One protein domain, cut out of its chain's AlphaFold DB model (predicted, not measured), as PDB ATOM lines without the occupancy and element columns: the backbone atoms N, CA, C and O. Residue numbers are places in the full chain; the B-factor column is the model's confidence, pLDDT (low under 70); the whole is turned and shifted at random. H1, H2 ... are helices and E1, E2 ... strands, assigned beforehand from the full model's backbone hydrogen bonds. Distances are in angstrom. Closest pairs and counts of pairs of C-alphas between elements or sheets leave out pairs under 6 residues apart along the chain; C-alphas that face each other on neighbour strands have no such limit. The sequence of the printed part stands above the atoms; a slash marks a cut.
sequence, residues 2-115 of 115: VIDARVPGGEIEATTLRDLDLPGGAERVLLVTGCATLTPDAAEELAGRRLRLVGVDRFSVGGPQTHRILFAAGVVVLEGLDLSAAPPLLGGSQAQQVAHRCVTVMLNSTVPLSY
ATOM      1  N   VAL A   2      11.019  13.521 -13.427       91.44
ATOM      2  CA  VAL A   2      11.864  13.004 -14.515       91.44
ATOM      3  C   VAL A   2      11.511  11.539 -14.750       91.44
ATOM      4  O   VAL A   2      11.394  10.804 -13.774       91.44
ATOM      5  N   ILE A   3      11.312  11.132 -16.003       91.31
ATOM      6  CA  ILE A   3      10.914   9.771 -16.390       91.31
ATOM      7  C   ILE A   3      11.794   9.309 -17.543       91.31
ATOM      8  O   ILE A   3      12.064  10.076 -18.468       91.31
ATOM      9  N   ASP A   4      12.246   8.060 -17.480       90.69
ATOM     10  CA  ASP A   4      12.969   7.435 -18.582       90.69
ATOM     11  C   ASP A   4      11.991   7.026 -19.683       90.69
ATOM     12  O   ASP A   4      11.168   6.142 -19.479       90.69
ATOM     13  N   ALA A   5      12.066   7.694 -20.831       91.06
ATOM     14  CA  ALA A   5      11.221   7.449 -21.995       91.06
ATOM     15  C   ALA A   5      12.051   7.004 -23.210       91.06
ATOM     16  O   ALA A   5      11.619   7.148 -24.355       91.06
ATOM     17  N   ARG A   6      13.273   6.503 -22.988       90.38
ATOM     18  CA  ARG A   6      14.146   6.054 -24.074       90.38
ATOM     19  C   ARG A   6      13.578   4.798 -24.716       90.38
ATOM     20  O   ARG A   6      13.447   3.762 -24.070       90.38
ATOM     21  N   VAL A   7      13.349   4.867 -26.020       86.75
ATOM     22  CA  VAL A   7      12.915   3.724 -26.825       86.75
ATOM     23  C   VAL A   7      14.014   3.274 -27.792       86.75
ATOM     24  O   VAL A   7      14.735   4.105 -28.360       86.75
ATOM     25  N   PRO A   8      14.190   1.959 -28.016       75.62
ATOM     26  CA  PRO A   8      15.065   1.468 -29.069       75.62
ATOM     27  C   PRO A   8      14.444   1.735 -30.447       75.62
ATOM     28  O   PRO A   8      13.485   1.075 -30.828       75.62
ATOM     29  N   GLY A   9      15.037   2.635 -31.235       63.50
ATOM     30  CA  GLY A   9      14.767   2.705 -32.676       63.50
ATOM     31  C   GLY A   9      13.888   3.846 -33.192       63.50
ATOM     32  O   GLY A   9      13.475   3.755 -34.342       63.50
ATOM     33  N   GLY A  10      13.658   4.928 -32.443       76.62
ATOM     34  CA  GLY A  10      13.017   6.122 -33.010       76.62
ATOM     35  C   GLY A  10      12.062   6.826 -32.059       76.62
ATOM     36  O   GLY A  10      12.431   7.093 -30.923       76.62
ATOM     37  N   GLU A  11      10.889   7.197 -32.563       92.31
ATOM     38  CA  GLU A  11       9.919   8.088 -31.920       92.31
ATOM     39  C   GLU A  11       9.214   7.456 -30.706       92.31
ATOM     40  O   GLU A  11       9.061   6.242 -30.609       92.31
ATOM     41  N   ILE A  12       8.774   8.299 -29.771       94.75
ATOM     42  CA  ILE A  12       7.958   7.911 -28.618       94.75
ATOM     43  C   ILE A  12       6.493   8.034 -29.030       94.75
ATOM     44  O   ILE A  12       6.011   9.146 -29.246       94.75
ATOM     45  N   GLU A  13       5.811   6.895 -29.113       95.12
ATOM     46  CA  GLU A  13       4.390   6.774 -29.458       95.12
ATOM     47  C   GLU A  13       3.471   6.873 -28.227       95.12
ATOM     48  O   GLU A  13       3.902   6.714 -27.077       95.12
ATOM     49  N   ALA A  14       2.169   7.069 -28.460       94.31
ATOM     50  CA  ALA A  14       1.150   7.087 -27.410       94.31
ATOM     51  C   ALA A  14       1.170   5.835 -26.519       94.31
ATOM     52  O   ALA A  14       1.032   5.921 -25.300       94.31
ATOM     53  N   THR A  15       1.345   4.660 -27.124       91.75
ATOM     54  CA  THR A  15       1.424   3.360 -26.437       91.75
ATOM     55  C   THR A  15       2.567   3.334 -25.431       91.75
ATOM     56  O   THR A  15       2.327   3.071 -24.255       91.75
ATOM     57  N   THR A  16       3.762   3.741 -25.863       90.81
ATOM     58  CA  THR A  16       4.941   3.886 -24.998       90.81
ATOM     59  C   THR A  16       4.621   4.756 -23.784       90.81
ATOM     60  O   THR A  16       4.909   4.374 -22.655       90.81
ATOM     61  N   LEU A  17       3.976   5.912 -23.977       90.44
ATOM     62  CA  LEU A  17       3.642   6.811 -22.867       90.44
ATOM     63  C   LEU A  17       2.635   6.226 -21.873       90.44
ATOM     64  O   LEU A  17       2.699   6.547 -20.684       90.44
ATOM     65  N   ARG A  18       1.686   5.407 -22.335       88.75
ATOM     66  CA  ARG A  18       0.731   4.731 -21.444       88.75
ATOM     67  C   ARG A  18       1.425   3.677 -20.585       88.75
ATOM     68  O   ARG A  18       1.066   3.543 -19.418       88.75
ATOM     69  N   ASP A  19       2.444   3.018 -21.126       88.50
ATOM     70  CA  ASP A  19       3.228   2.006 -20.414       88.50
ATOM     71  C   ASP A  19       4.188   2.612 -19.373       88.50
ATOM     72  O   ASP A  19       4.556   1.941 -18.409       88.50
ATOM     73  N   LEU A  20       4.552   3.896 -19.507       81.81
ATOM     74  CA  LEU A  20       5.473   4.603 -18.599       81.81
ATOM     75  C   LEU A  20       4.899   4.939 -17.207       81.81
ATOM     76  O   LEU A  20       5.557   5.648 -16.448       81.81
ATOM     77  N   ASP A  21       3.702   4.453 -16.864       72.50
ATOM     78  CA  ASP A  21       2.995   4.688 -15.590       72.50
ATOM     79  C   ASP A  21       3.186   6.116 -15.043       72.50
ATOM     80  O   ASP A  21       3.684   6.351 -13.939       72.50
ATOM     81  N   LEU A  22       2.843   7.106 -15.876       80.62
ATOM     82  CA  LEU A  22       2.912   8.515 -15.496       80.62
ATOM     83  C   LEU A  22       1.984   8.741 -14.286       80.62
ATOM     84  O   LEU A  22       0.761   8.621 -14.443       80.62
ATOM     85  N   PRO A  23       2.510   9.110 -13.103       77.81
ATOM     86  CA  PRO A  23       1.720   9.142 -11.882       77.81
ATOM     87  C   PRO A  23       0.557  10.131 -11.988       77.81
ATOM     88  O   PRO A  23       0.685  11.255 -12.491       77.81
ATOM     89  N   GLY A  24      -0.598   9.708 -11.474       79.19
ATOM     90  CA  GLY A  24      -1.804  10.525 -11.436       79.19
ATOM     91  C   GLY A  24      -1.562  11.856 -10.719       79.19
ATOM     92  O   GLY A  24      -0.992  11.897  -9.631       79.19
ATOM     93  N   GLY A  25      -1.993  12.960 -11.336       83.88
ATOM     94  CA  GLY A  25      -1.836  14.311 -10.780       83.88
ATOM     95  C   GLY A  25      -0.507  15.000 -11.109       83.88
ATOM     96  O   GLY A  25      -0.293  16.131 -10.680       83.88
ATOM     97  N   ALA A  26       0.369  14.369 -11.895       88.94
ATOM     98  CA  ALA A  26       1.527  15.038 -12.471       88.94
ATOM     99  C   ALA A  26       1.111  16.304 -13.243       88.94
ATOM    100  O   ALA A  26       0.414  16.215 -14.250       88.94
ATOM    101  N   GLU A  27       1.588  17.476 -12.815       94.31
ATOM    102  CA  GLU A  27       1.440  18.714 -13.597       94.31
ATOM    103  C   GLU A  27       2.660  19.000 -14.480       94.31
ATOM    104  O   GLU A  27       2.603  19.841 -15.371       94.31
ATOM    105  N   ARG A  28       3.804  18.362 -14.216       95.19
ATOM    106  CA  ARG A  28       5.060  18.629 -14.932       95.19
ATOM    107  C   ARG A  28       5.848  17.347 -15.117       95.19
ATOM    108  O   ARG A  28       6.188  16.695 -14.121       95.19
ATOM    109  N   VAL A  29       6.215  17.043 -16.354       95.00
ATOM    110  CA  VAL A  29       7.034  15.878 -16.694       95.00
ATOM    111  C   VAL A  29       8.246  16.297 -17.520       95.00
ATOM    112  O   VAL A  29       8.148  17.161 -18.382       95.00
ATOM    113  N   LEU A  30       9.393  15.708 -17.217       95.38
ATOM    114  CA  LEU A  30      10.634  15.785 -17.969       95.38
ATOM    115  C   LEU A  30      10.927  14.362 -18.439       95.38
ATOM    116  O   LEU A  30      10.917  13.435 -17.628       95.38
ATOM    117  N   LEU A  31      11.133  14.188 -19.731       94.31
ATOM    118  CA  LEU A  31      11.360  12.901 -20.361       94.31
ATOM    119  C   LEU A  31      12.832  12.815 -20.744       94.31
ATOM    120  O   LEU A  31      13.347  13.682 -21.449       94.31
ATOM    121  N   VAL A  32      13.498  11.763 -20.286       93.44
ATOM    122  CA  VAL A  32      14.796  11.359 -20.823       93.44
ATOM    123  C   VAL A  32      14.498  10.595 -22.107       93.44
ATOM    124  O   VAL A  32      13.960   9.491 -22.045       93.44
ATOM    125  N   THR A  33      14.776  11.184 -23.269       92.31
ATOM    126  CA  THR A  33      14.409  10.625 -24.581       92.31
ATOM    127  C   THR A  33      15.621  10.127 -25.364       92.31
ATOM    128  O   THR A  33      15.486   9.294 -26.266       92.31
ATOM    129  N   GLY A  34      16.828  10.590 -25.024       88.75
ATOM    130  CA  GLY A  34      18.044  10.265 -25.763       88.75
ATOM    131  C   GLY A  34      18.002  10.820 -27.192       88.75
ATOM    132  O   GLY A  34      18.233  12.005 -27.421       88.75
ATOM    133  N   CYS A  35      17.742   9.961 -28.183       86.44
ATOM    134  CA  CYS A  35      17.611  10.386 -29.584       86.44
ATOM    135  C   CYS A  35      16.157  10.474 -30.068       86.44
ATOM    136  O   CYS A  35      15.946  10.847 -31.219       86.44
ATOM    137  N   ALA A  36      15.183  10.127 -29.226       92.44
ATOM    138  CA  ALA A  36      13.780  10.049 -29.606       92.44
ATOM    139  C   ALA A  36      13.056  11.403 -29.516       92.44
ATOM    140  O   ALA A  36      13.413  12.269 -28.710       92.44
ATOM    141  N   THR A  37      11.998  11.546 -30.313       95.44
ATOM    142  CA  THR A  37      11.026  12.652 -30.280       95.44
ATOM    143  C   THR A  37       9.608  12.101 -30.157       95.44
ATOM    144  O   THR A  37       9.371  10.950 -30.509       95.44
ATOM    145  N   LEU A  38       8.662  12.901 -29.671       97.19
ATOM    146  CA  LEU A  38       7.254  12.519 -29.576       97.19
ATOM    147  C   LEU A  38       6.569  12.559 -30.945       97.19
ATOM    148  O   LEU A  38       6.668  13.553 -31.680       97.19
ATOM    149  N   THR A  39       5.780  11.529 -31.223       97.88
ATOM    150  CA  THR A  39       4.803  11.536 -32.313       97.88
ATOM    151  C   THR A  39       3.606  12.451 -31.985       97.88
ATOM    152  O   THR A  39       3.410  12.852 -30.829       97.88
ATOM    153  N   PRO A  40       2.764  12.813 -32.973       98.62
ATOM    154  CA  PRO A  40       1.538  13.568 -32.712       98.62
ATOM    155  C   PRO A  40       0.559  12.865 -31.759       98.62
ATOM    156  O   PRO A  40       0.016  13.518 -30.875       98.62
ATOM    157  N   ASP A  41       0.370  11.550 -31.871       98.19
ATOM    158  CA  ASP A  41      -0.504  10.783 -30.972       98.19
ATOM    159  C   ASP A  41       0.061  10.714 -29.543       98.19
ATOM    160  O   ASP A  41      -0.689  10.797 -28.572       98.19
ATOM    161  N   ALA A  42       1.387  10.670 -29.378       97.38
ATOM    162  CA  ALA A  42       2.004  10.818 -28.063       97.38
ATOM    163  C   ALA A  42       1.734  12.203 -27.451       97.38
ATOM    164  O   ALA A  42       1.475  12.320 -26.252       97.38
ATOM    165  N   ALA A  43       1.746  13.261 -28.266       98.12
ATOM    166  CA  ALA A  43       1.359  14.591 -27.805       98.12
ATOM    167  C   ALA A  43      -0.113  14.649 -27.374       98.12
ATOM    168  O   ALA A  43      -0.411  15.295 -26.370       98.12
ATOM    169  N   GLU A  44      -1.016  13.964 -28.080       98.06
ATOM    170  CA  GLU A  44      -2.433  13.867 -27.703       98.06
ATOM    171  C   GLU A  44      -2.610  13.166 -26.348       98.06
ATOM    172  O   GLU A  44      -3.350  13.660 -25.493       98.06
ATOM    173  N   GLU A  45      -1.867  12.087 -26.089       95.94
ATOM    174  CA  GLU A  45      -1.875  11.406 -24.785       95.94
ATOM    175  C   GLU A  45      -1.405  12.301 -23.635       95.94
ATOM    176  O   GLU A  45      -1.957  12.248 -22.531       95.94
ATOM    177  N   LEU A  46      -0.383  13.132 -23.861       95.44
ATOM    178  CA  LEU A  46       0.079  14.092 -22.855       95.44
ATOM    179  C   LEU A  46      -0.909  15.250 -22.679       95.44
ATOM    180  O   LEU A  46      -1.163  15.663 -21.549       95.44
ATOM    181  N   ALA A  47      -1.485  15.749 -23.772       96.38
ATOM    182  CA  ALA A  47      -2.480  16.818 -23.777       96.38
ATOM    183  C   ALA A  47      -3.785  16.415 -23.073       96.38
ATOM    184  O   ALA A  47      -4.430  17.249 -22.441       96.38
ATOM    185  N   GLY A  48      -4.158  15.131 -23.130       94.69
ATOM    186  CA  GLY A  48      -5.295  14.578 -22.392       94.69
ATOM    187  C   GLY A  48      -5.095  14.524 -20.870       94.69
ATOM    188  O   GLY A  48      -6.040  14.244 -20.129       94.69
ATOM    189  N   ARG A  49      -3.881  14.795 -20.374       92.50
ATOM    190  CA  ARG A  49      -3.546  14.811 -18.942       92.50
ATOM    191  C   ARG A  49      -3.563  16.238 -18.395       92.50
ATOM    192  O   ARG A  49      -3.520  17.218 -19.123       92.50
ATOM    193  N   ARG A  50      -3.547  16.377 -17.065       91.81
ATOM    194  CA  ARG A  50      -3.461  17.683 -16.371       91.81
ATOM    195  C   ARG A  50      -2.043  18.278 -16.378       91.81
ATOM    196  O   ARG A  50      -1.644  18.951 -15.428       91.81
ATOM    197  N   LEU A  51      -1.269  18.004 -17.425       95.00
ATOM    198  CA  LEU A  51       0.077  18.535 -17.566       95.00
ATOM    199  C   LEU A  51       0.014  20.027 -17.904       95.00
ATOM    200  O   LEU A  51      -0.821  20.490 -18.668       95.00
ATOM    201  N   ARG A  52       0.934  20.778 -17.314       96.69
ATOM    202  CA  ARG A  52       1.213  22.190 -17.588       96.69
ATOM    203  C   ARG A  52       2.573  22.366 -18.250       96.69
ATOM    204  O   ARG A  52       2.850  23.427 -18.799       96.69
ATOM    205  N   LEU A  53       3.432  21.349 -18.159       98.00
ATOM    206  CA  LEU A  53       4.767  21.346 -18.741       98.00
ATOM    207  C   LEU A  53       5.187  19.938 -19.164       98.00
ATOM    208  O   LEU A  53       5.064  18.991 -18.378       98.00
ATOM    209  N   VAL A  54       5.764  19.851 -20.361       97.56
ATOM    210  CA  VAL A  54       6.575  18.723 -20.826       97.56
ATOM    211  C   VAL A  54       7.980  19.234 -21.149       97.56
ATOM    212  O   VAL A  54       8.136  20.274 -21.788       97.56
ATOM    213  N   GLY A  55       9.007  18.531 -20.684       97.44
ATOM    214  CA  GLY A  55      10.394  18.822 -21.026       97.44
ATOM    215  C   GLY A  55      11.109  17.612 -21.608       97.44
ATOM    216  O   GLY A  55      10.787  16.488 -21.233       97.44
ATOM    217  N   VAL A  56      12.073  17.834 -22.499       96.88
ATOM    218  CA  VAL A  56      12.886  16.784 -23.135       96.88
ATOM    219  C   VAL A  56      14.369  17.164 -23.146       96.88
ATOM    220  O   VAL A  56      14.719  18.345 -23.189       96.88
ATOM    221  N   ASP A  57      15.248  16.162 -23.147       95.00
ATOM    222  CA  ASP A  57      16.703  16.317 -23.318       95.00
ATOM    223  C   ASP A  57      17.147  16.433 -24.792       95.00
ATOM    224  O   ASP A  57      18.316  16.665 -25.106       95.00
ATOM    225  N   ARG A  58      16.198  16.339 -25.726       91.81
ATOM    226  CA  ARG A  58      16.404  16.521 -27.167       91.81
ATOM    227  C   ARG A  58      16.217  17.980 -27.591       91.81
ATOM    228  O   ARG A  58      15.443  18.721 -27.000       91.81
ATOM    229  N   PHE A  59      16.866  18.373 -28.690       92.94
ATOM    230  CA  PHE A  59      16.677  19.686 -29.339       92.94
ATOM    231  C   PHE A  59      15.259  19.971 -29.834       92.94
ATOM    232  O   PHE A  59      14.993  21.097 -30.232       92.94
ATOM    233  N   SER A  60      14.387  18.963 -29.873       95.00
ATOM    234  CA  SER A  60      12.972  19.196 -30.083       95.00
ATOM    235  C   SER A  60      12.125  18.102 -29.448       95.00
ATOM    236  O   SER A  60      12.541  16.944 -29.404       95.00
ATOM    237  N   VAL A  61      10.926  18.459 -28.994       96.56
ATOM    238  CA  VAL A  61       9.886  17.535 -28.549       96.56
ATOM    239  C   VAL A  61       9.286  16.760 -29.722       96.56
ATOM    240  O   VAL A  61       8.805  15.655 -29.517       96.56
ATOM    241  N   GLY A  62       9.329  17.289 -30.949       96.75
ATOM    242  CA  GLY A  62       8.784  16.646 -32.148       96.75
ATOM    243  C   GLY A  62       8.468  17.642 -33.264       96.75
ATOM    244  O   GLY A  62       8.843  18.809 -33.210       96.75
ATOM    245  N   GLY A  63       7.758  17.195 -34.301       97.19
ATOM    246  CA  GLY A  63       7.413  18.051 -35.440       97.19
ATOM    247  C   GLY A  63       6.470  19.222 -35.092       97.19
ATOM    248  O   GLY A  63       5.941  19.319 -33.979       97.19
ATOM    249  N   PRO A  64       6.173  20.118 -36.054       98.25
ATOM    250  CA  PRO A  64       5.261  21.245 -35.833       98.25
ATOM    251  C   PRO A  64       3.858  20.837 -35.359       98.25
ATOM    252  O   PRO A  64       3.207  21.593 -34.644       98.25
ATOM    253  N   GLN A  65       3.369  19.657 -35.753       98.38
ATOM    254  CA  GLN A  65       2.074  19.147 -35.294       98.38
ATOM    255  C   GLN A  65       2.097  18.789 -33.803       98.38
ATOM    256  O   GLN A  65       1.203  19.223 -33.081       98.38
ATOM    257  N   THR A  66       3.144  18.100 -33.337       98.56
ATOM    258  CA  THR A  66       3.386  17.788 -31.917       98.56
ATOM    259  C   THR A  66       3.336  19.061 -31.066       98.56
ATOM    260  O   THR A  66       2.605  19.125 -30.080       98.56
ATOM    261  N   HIS A  67       4.021  20.124 -31.500       98.56
ATOM    262  CA  HIS A  67       3.991  21.423 -30.820       98.56
ATOM    263  C   HIS A  67       2.588  22.028 -30.748       98.56
ATOM    264  O   HIS A  67       2.165  22.476 -29.686       98.56
ATOM    265  N   ARG A  68       1.853  22.048 -31.869       98.75
ATOM    266  CA  ARG A  68       0.498  22.624 -31.908       98.75
ATOM    267  C   ARG A  68      -0.447  21.913 -30.949       98.75
ATOM    268  O   ARG A  68      -1.217  22.593 -30.283       98.75
ATOM    269  N   ILE A  69      -0.374  20.585 -30.868       98.75
ATOM    270  CA  ILE A  69      -1.199  19.786 -29.956       98.75
ATOM    271  C   ILE A  69      -0.895  20.162 -28.499       98.75
ATOM    272  O   ILE A  69      -1.808  20.501 -27.748       98.75
ATOM    273  N   LEU A  70       0.388  20.192 -28.117       98.50
ATOM    274  CA  LEU A  70       0.806  20.541 -26.755       98.50
ATOM    275  C   LEU A  70       0.420  21.983 -26.385       98.50
ATOM    276  O   LEU A  70      -0.156  22.222 -25.323       98.50
ATOM    277  N   PHE A  71       0.663  22.945 -27.276       98.38
ATOM    278  CA  PHE A  71       0.323  24.347 -27.033       98.38
ATOM    279  C   PHE A  71      -1.185  24.599 -27.003       98.38
ATOM    280  O   PHE A  71      -1.642  25.395 -26.184       98.38
ATOM    281  N   ALA A  72      -1.971  23.908 -27.835       98.38
ATOM    282  CA  ALA A  72      -3.430  23.996 -27.798       98.38
ATOM    283  C   ALA A  72      -4.003  23.510 -26.455       98.38
ATOM    284  O   ALA A  72      -5.010  24.042 -25.994       98.38
ATOM    285  N   ALA A  73      -3.332  22.560 -25.801       97.88
ATOM    286  CA  ALA A  73      -3.667  22.098 -24.456       97.88
ATOM    287  C   ALA A  73      -3.095  22.984 -23.329       97.88
ATOM    288  O   ALA A  73      -3.280  22.684 -22.151       97.88
ATOM    289  N   GLY A  74      -2.401  24.078 -23.660       97.94
ATOM    290  CA  GLY A  74      -1.773  24.965 -22.678       97.94
ATOM    291  C   GLY A  74      -0.540  24.364 -21.994       97.94
ATOM    292  O   GLY A  74      -0.151  24.824 -20.919       97.94
ATOM    293  N   VAL A  75       0.077  23.345 -22.599       98.31
ATOM    294  CA  VAL A  75       1.294  22.706 -22.088       98.31
ATOM    295  C   VAL A  75       2.515  23.497 -22.553       98.31
ATOM    296  O   VAL A  75       2.743  23.674 -23.747       98.31
ATOM    297  N   VAL A  76       3.335  23.954 -21.606       98.31
ATOM    298  CA  VAL A  76       4.637  24.566 -21.897       98.31
ATOM    299  C   VAL A  76       5.623  23.486 -22.335       98.31
ATOM    300  O   VAL A  76       5.735  22.447 -21.684       98.31
ATOM    301  N   VAL A  77       6.366  23.751 -23.408       98.25
ATOM    302  CA  VAL A  77       7.416  22.863 -23.918       98.25
ATOM    303  C   VAL A  77       8.785  23.411 -23.512       98.25
ATOM    304  O   VAL A  77       9.051  24.599 -23.687       98.25
ATOM    305  N   LEU A  78       9.636  22.547 -22.960       98.06
ATOM    306  CA  LEU A  78      11.014  22.858 -22.579       98.06
ATOM    307  C   LEU A  78      11.983  21.872 -23.251       98.06
ATOM    308  O   LEU A  78      11.909  20.671 -23.014       98.06
ATOM    309  N   GLU A  79      12.889  22.361 -24.090       97.56
ATOM    310  CA  GLU A  79      13.729  21.517 -24.956       97.56
ATOM    311  C   GLU A  79      15.218  21.709 -24.663       97.56
ATOM    312  O   GLU A  79      15.628  22.720 -24.089       97.56
ATOM    313  N   GLY A  80      16.035  20.740 -25.083       95.62
ATOM    314  CA  GLY A  80      17.492  20.804 -24.967       95.62
ATOM    315  C   GLY A  80      17.999  20.756 -23.527       95.62
ATOM    316  O   GLY A  80      19.030  21.354 -23.221       95.62
ATOM    317  N   LEU A  81      17.267  20.088 -22.634       95.88
ATOM    318  CA  LEU A  81      17.662  19.946 -21.238       95.88
ATOM    319  C   LEU A  81      18.841  18.985 -21.078       95.88
ATOM    320  O   LEU A  81      18.875  17.920 -21.682       95.88
ATOM    321  N   ASP A  82      19.764  19.307 -20.177       94.62
ATOM    322  CA  ASP A  82      20.690  18.308 -19.654       94.62
ATOM    323  C   ASP A  82      20.036  17.595 -18.462       94.62
ATOM    324  O   ASP A  82      19.852  18.178 -17.392       94.62
ATOM    325  N   LEU A  83      19.650  16.334 -18.666       92.31
ATOM    326  CA  LEU A  83      19.046  15.479 -17.638       92.31
ATOM    327  C   LEU A  83      20.022  14.417 -17.101       92.31
ATOM    328  O   LEU A  83      19.614  13.560 -16.322       92.31
ATOM    329  N   SER A  84      21.311  14.467 -17.466       87.94
ATOM    330  CA  SER A  84      22.296  13.423 -17.126       87.94
ATOM    331  C   SER A  84      22.528  13.242 -15.620       87.94
ATOM    332  O   SER A  84      22.811  12.134 -15.163       87.94
ATOM    333  N   ALA A  85      22.368  14.314 -14.841       86.75
ATOM    334  CA  ALA A  85      22.515  14.312 -13.386       86.75
ATOM    335  C   ALA A  85      21.183  14.153 -12.628       86.75
ATOM    336  O   ALA A  85      21.173  14.151 -11.395       86.75
ATOM    337  N   ALA A  86      20.056  14.041 -13.336       83.50
ATOM    338  CA  ALA A  86      18.735  13.931 -12.734       83.50
ATOM    339  C   ALA A  86      18.275  12.462 -12.749       83.50
ATOM    340  O   ALA A  86      17.953  11.944 -13.819       83.50
ATOM    341  N   PRO A  87      18.227  11.764 -11.596       77.31
ATOM    342  CA  PRO A  87      17.806  10.370 -11.571       77.31
ATOM    343  C   PRO A  87      16.340  10.259 -12.027       77.31
ATOM    344  O   PRO A  87      15.466  10.876 -11.404       77.31
ATOM    345  N   PRO A  88      16.046   9.507 -13.104       74.88
ATOM    346  CA  PRO A  88      14.675   9.300 -13.535       74.88
ATOM    347  C   PRO A  88      13.935   8.432 -12.516       74.88
ATOM    348  O   PRO A  88      14.496   7.501 -11.935       74.88
ATOM    349  N   LEU A  89      12.648   8.715 -12.325       68.06
ATOM    350  CA  LEU A  89      11.742   7.737 -11.742       68.06
ATOM    351  C   LEU A  89      11.579   6.602 -12.758       68.06
ATOM    352  O   LEU A  89      11.365   6.852 -13.947       68.06
ATOM    353  N   LEU A  90      11.706   5.362 -12.289       56.59
ATOM    354  CA  LEU A  90      11.457   4.183 -13.110       56.59
ATOM    355  C   LEU A  90       9.945   4.078 -13.342       56.59
ATOM    356  O   LEU A  90       9.204   3.749 -12.419       56.59
ATOM    357  N   GLY A  91       9.488   4.393 -14.552       46.97
ATOM    358  CA  GLY A  91       8.131   4.070 -14.987       46.97
ATOM    359  C   GLY A  91       8.073   2.591 -15.356       46.97
ATOM    360  O   GLY A  91       8.671   2.200 -16.351       46.97
ATOM    361  N   GLY A  92       7.407   1.757 -14.552       41.31
ATOM    362  CA  GLY A  92       7.150   0.351 -14.892       41.31
ATOM    363  C   GLY A  92       8.382  -0.560 -15.123       41.31
ATOM    364  O   GLY A  92       9.540  -0.164 -15.070       41.31
ATOM    365  N   SER A  93       8.124  -1.856 -15.318       39.31
ATOM    366  CA  SER A  93       9.031  -2.994 -15.031       39.31
ATOM    367  C   SER A  93      10.247  -3.282 -15.948       39.31
ATOM    368  O   SER A  93      10.694  -4.427 -15.980       39.31
ATOM    369  N   GLN A  94      10.832  -2.331 -16.683       41.34
ATOM    370  CA  GLN A  94      11.982  -2.630 -17.573       41.34
ATOM    371  C   GLN A  94      13.078  -1.555 -17.533       41.34
ATOM    372  O   GLN A  94      13.411  -0.913 -18.525       41.34
ATOM    373  N   ALA A  95      13.687  -1.383 -16.363       39.97
ATOM    374  CA  ALA A  95      14.785  -0.454 -16.140       39.97
ATOM    375  C   ALA A  95      16.170  -1.101 -16.318       39.97
ATOM    376  O   ALA A  95      16.951  -1.076 -15.377       39.97
ATOM    377  N   GLN A  96      16.511  -1.718 -17.461       39.16
ATOM    378  CA  GLN A  96      17.898  -2.196 -17.629       39.16
ATOM    379  C   GLN A  96      18.374  -2.518 -19.064       39.16
ATOM    380  O   GLN A  96      19.016  -3.550 -19.213       39.16
ATOM    381  N   GLN A  97      18.177  -1.701 -20.121       40.78
ATOM    382  CA  GLN A  97      19.061  -1.853 -21.310       40.78
ATOM    383  C   GLN A  97      19.058  -0.774 -22.416       40.78
ATOM    384  O   GLN A  97      18.833  -1.113 -23.569       40.78
ATOM    385  N   VAL A  98      19.406   0.504 -22.190       39.06
ATOM    386  CA  VAL A  98      19.648   1.390 -23.364       39.06
ATOM    387  C   VAL A  98      20.701   2.482 -23.123       39.06
ATOM    388  O   VAL A  98      20.381   3.640 -22.880       39.06
ATOM    389  N   ALA A  99      21.986   2.130 -23.251       38.47
ATOM    390  CA  ALA A  99      23.079   3.111 -23.369       38.47
ATOM    391  C   ALA A  99      23.909   2.976 -24.666       38.47
ATOM    392  O   ALA A  99      24.699   3.859 -24.977       38.47
ATOM    393  N   HIS A 100      23.718   1.923 -25.472       33.84
ATOM    394  CA  HIS A 100      24.675   1.577 -26.539       33.84
ATOM    395  C   HIS A 100      24.183   1.724 -27.988       33.84
ATOM    396  O   HIS A 100      24.909   1.336 -28.896       33.84
ATOM    397  N   ARG A 101      22.988   2.280 -28.254       41.75
ATOM    398  CA  ARG A 101      22.396   2.213 -29.613       41.75
ATOM    399  C   ARG A 101      22.108   3.539 -30.329       41.75
ATOM    400  O   ARG A 101      21.851   3.510 -31.526       41.75
ATOM    401  N   CYS A 102      22.227   4.689 -29.659       39.94
ATOM    402  CA  CYS A 102      22.006   6.008 -30.284       39.94
ATOM    403  C   CYS A 102      23.087   6.382 -31.315       39.94
ATOM    404  O   CYS A 102      22.788   6.998 -32.333       39.94
ATOM    405  N   VAL A 103      24.348   5.995 -31.083       38.34
ATOM    406  CA  VAL A 103      25.476   6.393 -31.952       38.34
ATOM    407  C   VAL A 103      25.494   5.610 -33.272       38.34
ATOM    408  O   VAL A 103      25.921   6.134 -34.297       38.34
ATOM    409  N   THR A 104      24.971   4.381 -33.296       33.50
ATOM    410  CA  THR A 104      25.012   3.518 -34.488       33.50
ATOM    411  C   THR A 104      24.075   3.985 -35.610       33.50
ATOM    412  O   THR A 104      24.379   3.756 -36.776       33.50
ATOM    413  N   VAL A 105      22.967   4.674 -35.301       40.66
ATOM    414  CA  VAL A 105      21.993   5.110 -36.325       40.66
ATOM    415  C   VAL A 105      22.496   6.320 -37.128       40.66
ATOM    416  O   VAL A 105      22.241   6.402 -38.324       40.66
ATOM    417  N   MET A 106      23.281   7.217 -36.521       41.72
ATOM    418  CA  MET A 106      23.836   8.395 -37.212       41.72
ATOM    419  C   MET A 106      24.974   8.059 -38.197       41.72
ATOM    420  O   MET A 106      25.251   8.853 -39.088       41.72
ATOM    421  N   LEU A 107      25.634   6.902 -38.059       46.03
ATOM    422  CA  LEU A 107      26.831   6.550 -38.842       46.03
ATOM    423  C   LEU A 107      26.586   5.536 -39.973       46.03
ATOM    424  O   LEU A 107      27.513   5.260 -40.727       46.03
ATOM    425  N   ASN A 108      25.371   4.988 -40.118       35.03
ATOM    426  CA  ASN A 108      25.096   3.910 -41.081       35.03
ATOM    427  C   ASN A 108      24.181   4.312 -42.256       35.03
ATOM    428  O   ASN A 108      23.683   3.448 -42.973       35.03
ATOM    429  N   SER A 109      23.969   5.614 -42.481       40.50
ATOM    430  CA  SER A 109      23.331   6.114 -43.705       40.50
ATOM    431  C   SER A 109      24.377   6.239 -44.817       40.50
ATOM    432  O   SER A 109      24.904   7.315 -45.091       40.50
ATOM    433  N   THR A 110      24.724   5.123 -45.456       42.66
ATOM    434  CA  THR A 110      25.389   5.159 -46.763       42.66
ATOM    435  C   THR A 110      24.345   5.489 -47.824       42.66
ATOM    436  O   THR A 110      23.739   4.594 -48.412       42.66
ATOM    437  N   VAL A 111      24.121   6.781 -48.066       44.59
ATOM    438  CA  VAL A 111      23.503   7.253 -49.310       44.59
ATOM    439  C   VAL A 111      24.600   7.227 -50.381       44.59
ATOM    440  O   VAL A 111      25.609   7.913 -50.203       44.59
ATOM    441  N   PRO A 112      24.481   6.452 -51.474       38.66
ATOM    442  CA  PRO A 112      25.440   6.554 -52.562       38.66
ATOM    443  C   PRO A 112      25.235   7.900 -53.269       38.66
ATOM    444  O   PRO A 112      24.152   8.190 -53.777       38.66
ATOM    445  N   LEU A 113      26.278   8.730 -53.289       41.91
ATOM    446  CA  LEU A 113      26.353   9.887 -54.174       41.91
ATOM    447  C   LEU A 113      26.586   9.371 -55.596       41.91
ATOM    448  O   LEU A 113      27.707   9.010 -55.951       41.91
ATOM    449  N   SER A 114      25.526   9.315 -56.397       49.06
ATOM    450  CA  SER A 114      25.661   9.239 -57.851       49.06
ATOM    451  C   SER A 114      26.031  10.632 -58.362       49.06
ATOM    452  O   SER A 114      25.253  11.570 -58.186       49.06
ATOM    453  N   TYR A 115      27.232  10.753 -58.931       51.06
ATOM    454  CA  TYR A 115      27.667  11.896 -59.741       51.06
ATOM    455  C   TYR A 115      27.107  11.794 -61.162       51.06
ATOM    456  O   TYR A 115      26.981  10.648 -61.655       51.06
TER     457      TYR A 115
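Overview. This is residues 2 to 115 of the 115 residues of an uncharacterized protein of Pseudonocardiales bacterium (UniProt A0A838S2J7). What shape is this? It has little regular structure: helices H1, H2 and H3 stand in a row next to a small parallel sheet, E1 E2 E3 E4, and residues 106 to 115 stick out. What is printed? The 114 residues, 43 in named elements, are of mixed class and run E1 H1 E2 H2 E3 H3 E4 H4. The whole is compact, with radius of gyration of the C-alphas 15.0 A, spanning 55 by 33 by 25 A.

Along the chain. Where are the strands? E1 is residues 2 to 4, from C-alpha 2 at (11.864, 13.004, -14.515); E2 is 28 to 32, 13.5 A long; E3 is 53 to 56; E4 is 76 to 78. And the helices? H1 is 14 to 19, H2 40 to 47, H3 64 to 72, 12.2 A long, and H4 102 to 106, ending at C-alpha 106 (23.836, 8.395, -37.212).

Arrangement. What pairs the strands? N 3 and O 30, 2.8 A, N 31 and O 55, 2.8 A, and N 54 and O 76, 2.9 A, are within hydrogen-bond range. E1 H1 E2, E2 H2 E3 and E3 H3 E4 are strand-helix-strand units, parallel neighbours with a helix between, their crossovers right-handed. How do helices sit? H2 touches H1, closest C-alphas Ala 14 and Ala 42, 3.9 A, and H3, Pro 40 and Thr 66, 4.7 A. H2 and H3 only graze the sheet; H1 and H4 are not on it. Every O i to N i+4 pair is within range in H1, H2 and H3; in H4 0 of 1, and 0 of 2 to N i+3.

Size, cuts and confidence. How large is it? The farthest C-alphas, Gly 25 and Tyr 115, are 57.2 A apart. What of links and confidence? The printed part has no cut, E4 to H4 is a long link, and pLDDT is under 70 at residue 9 and residues 89 to 115.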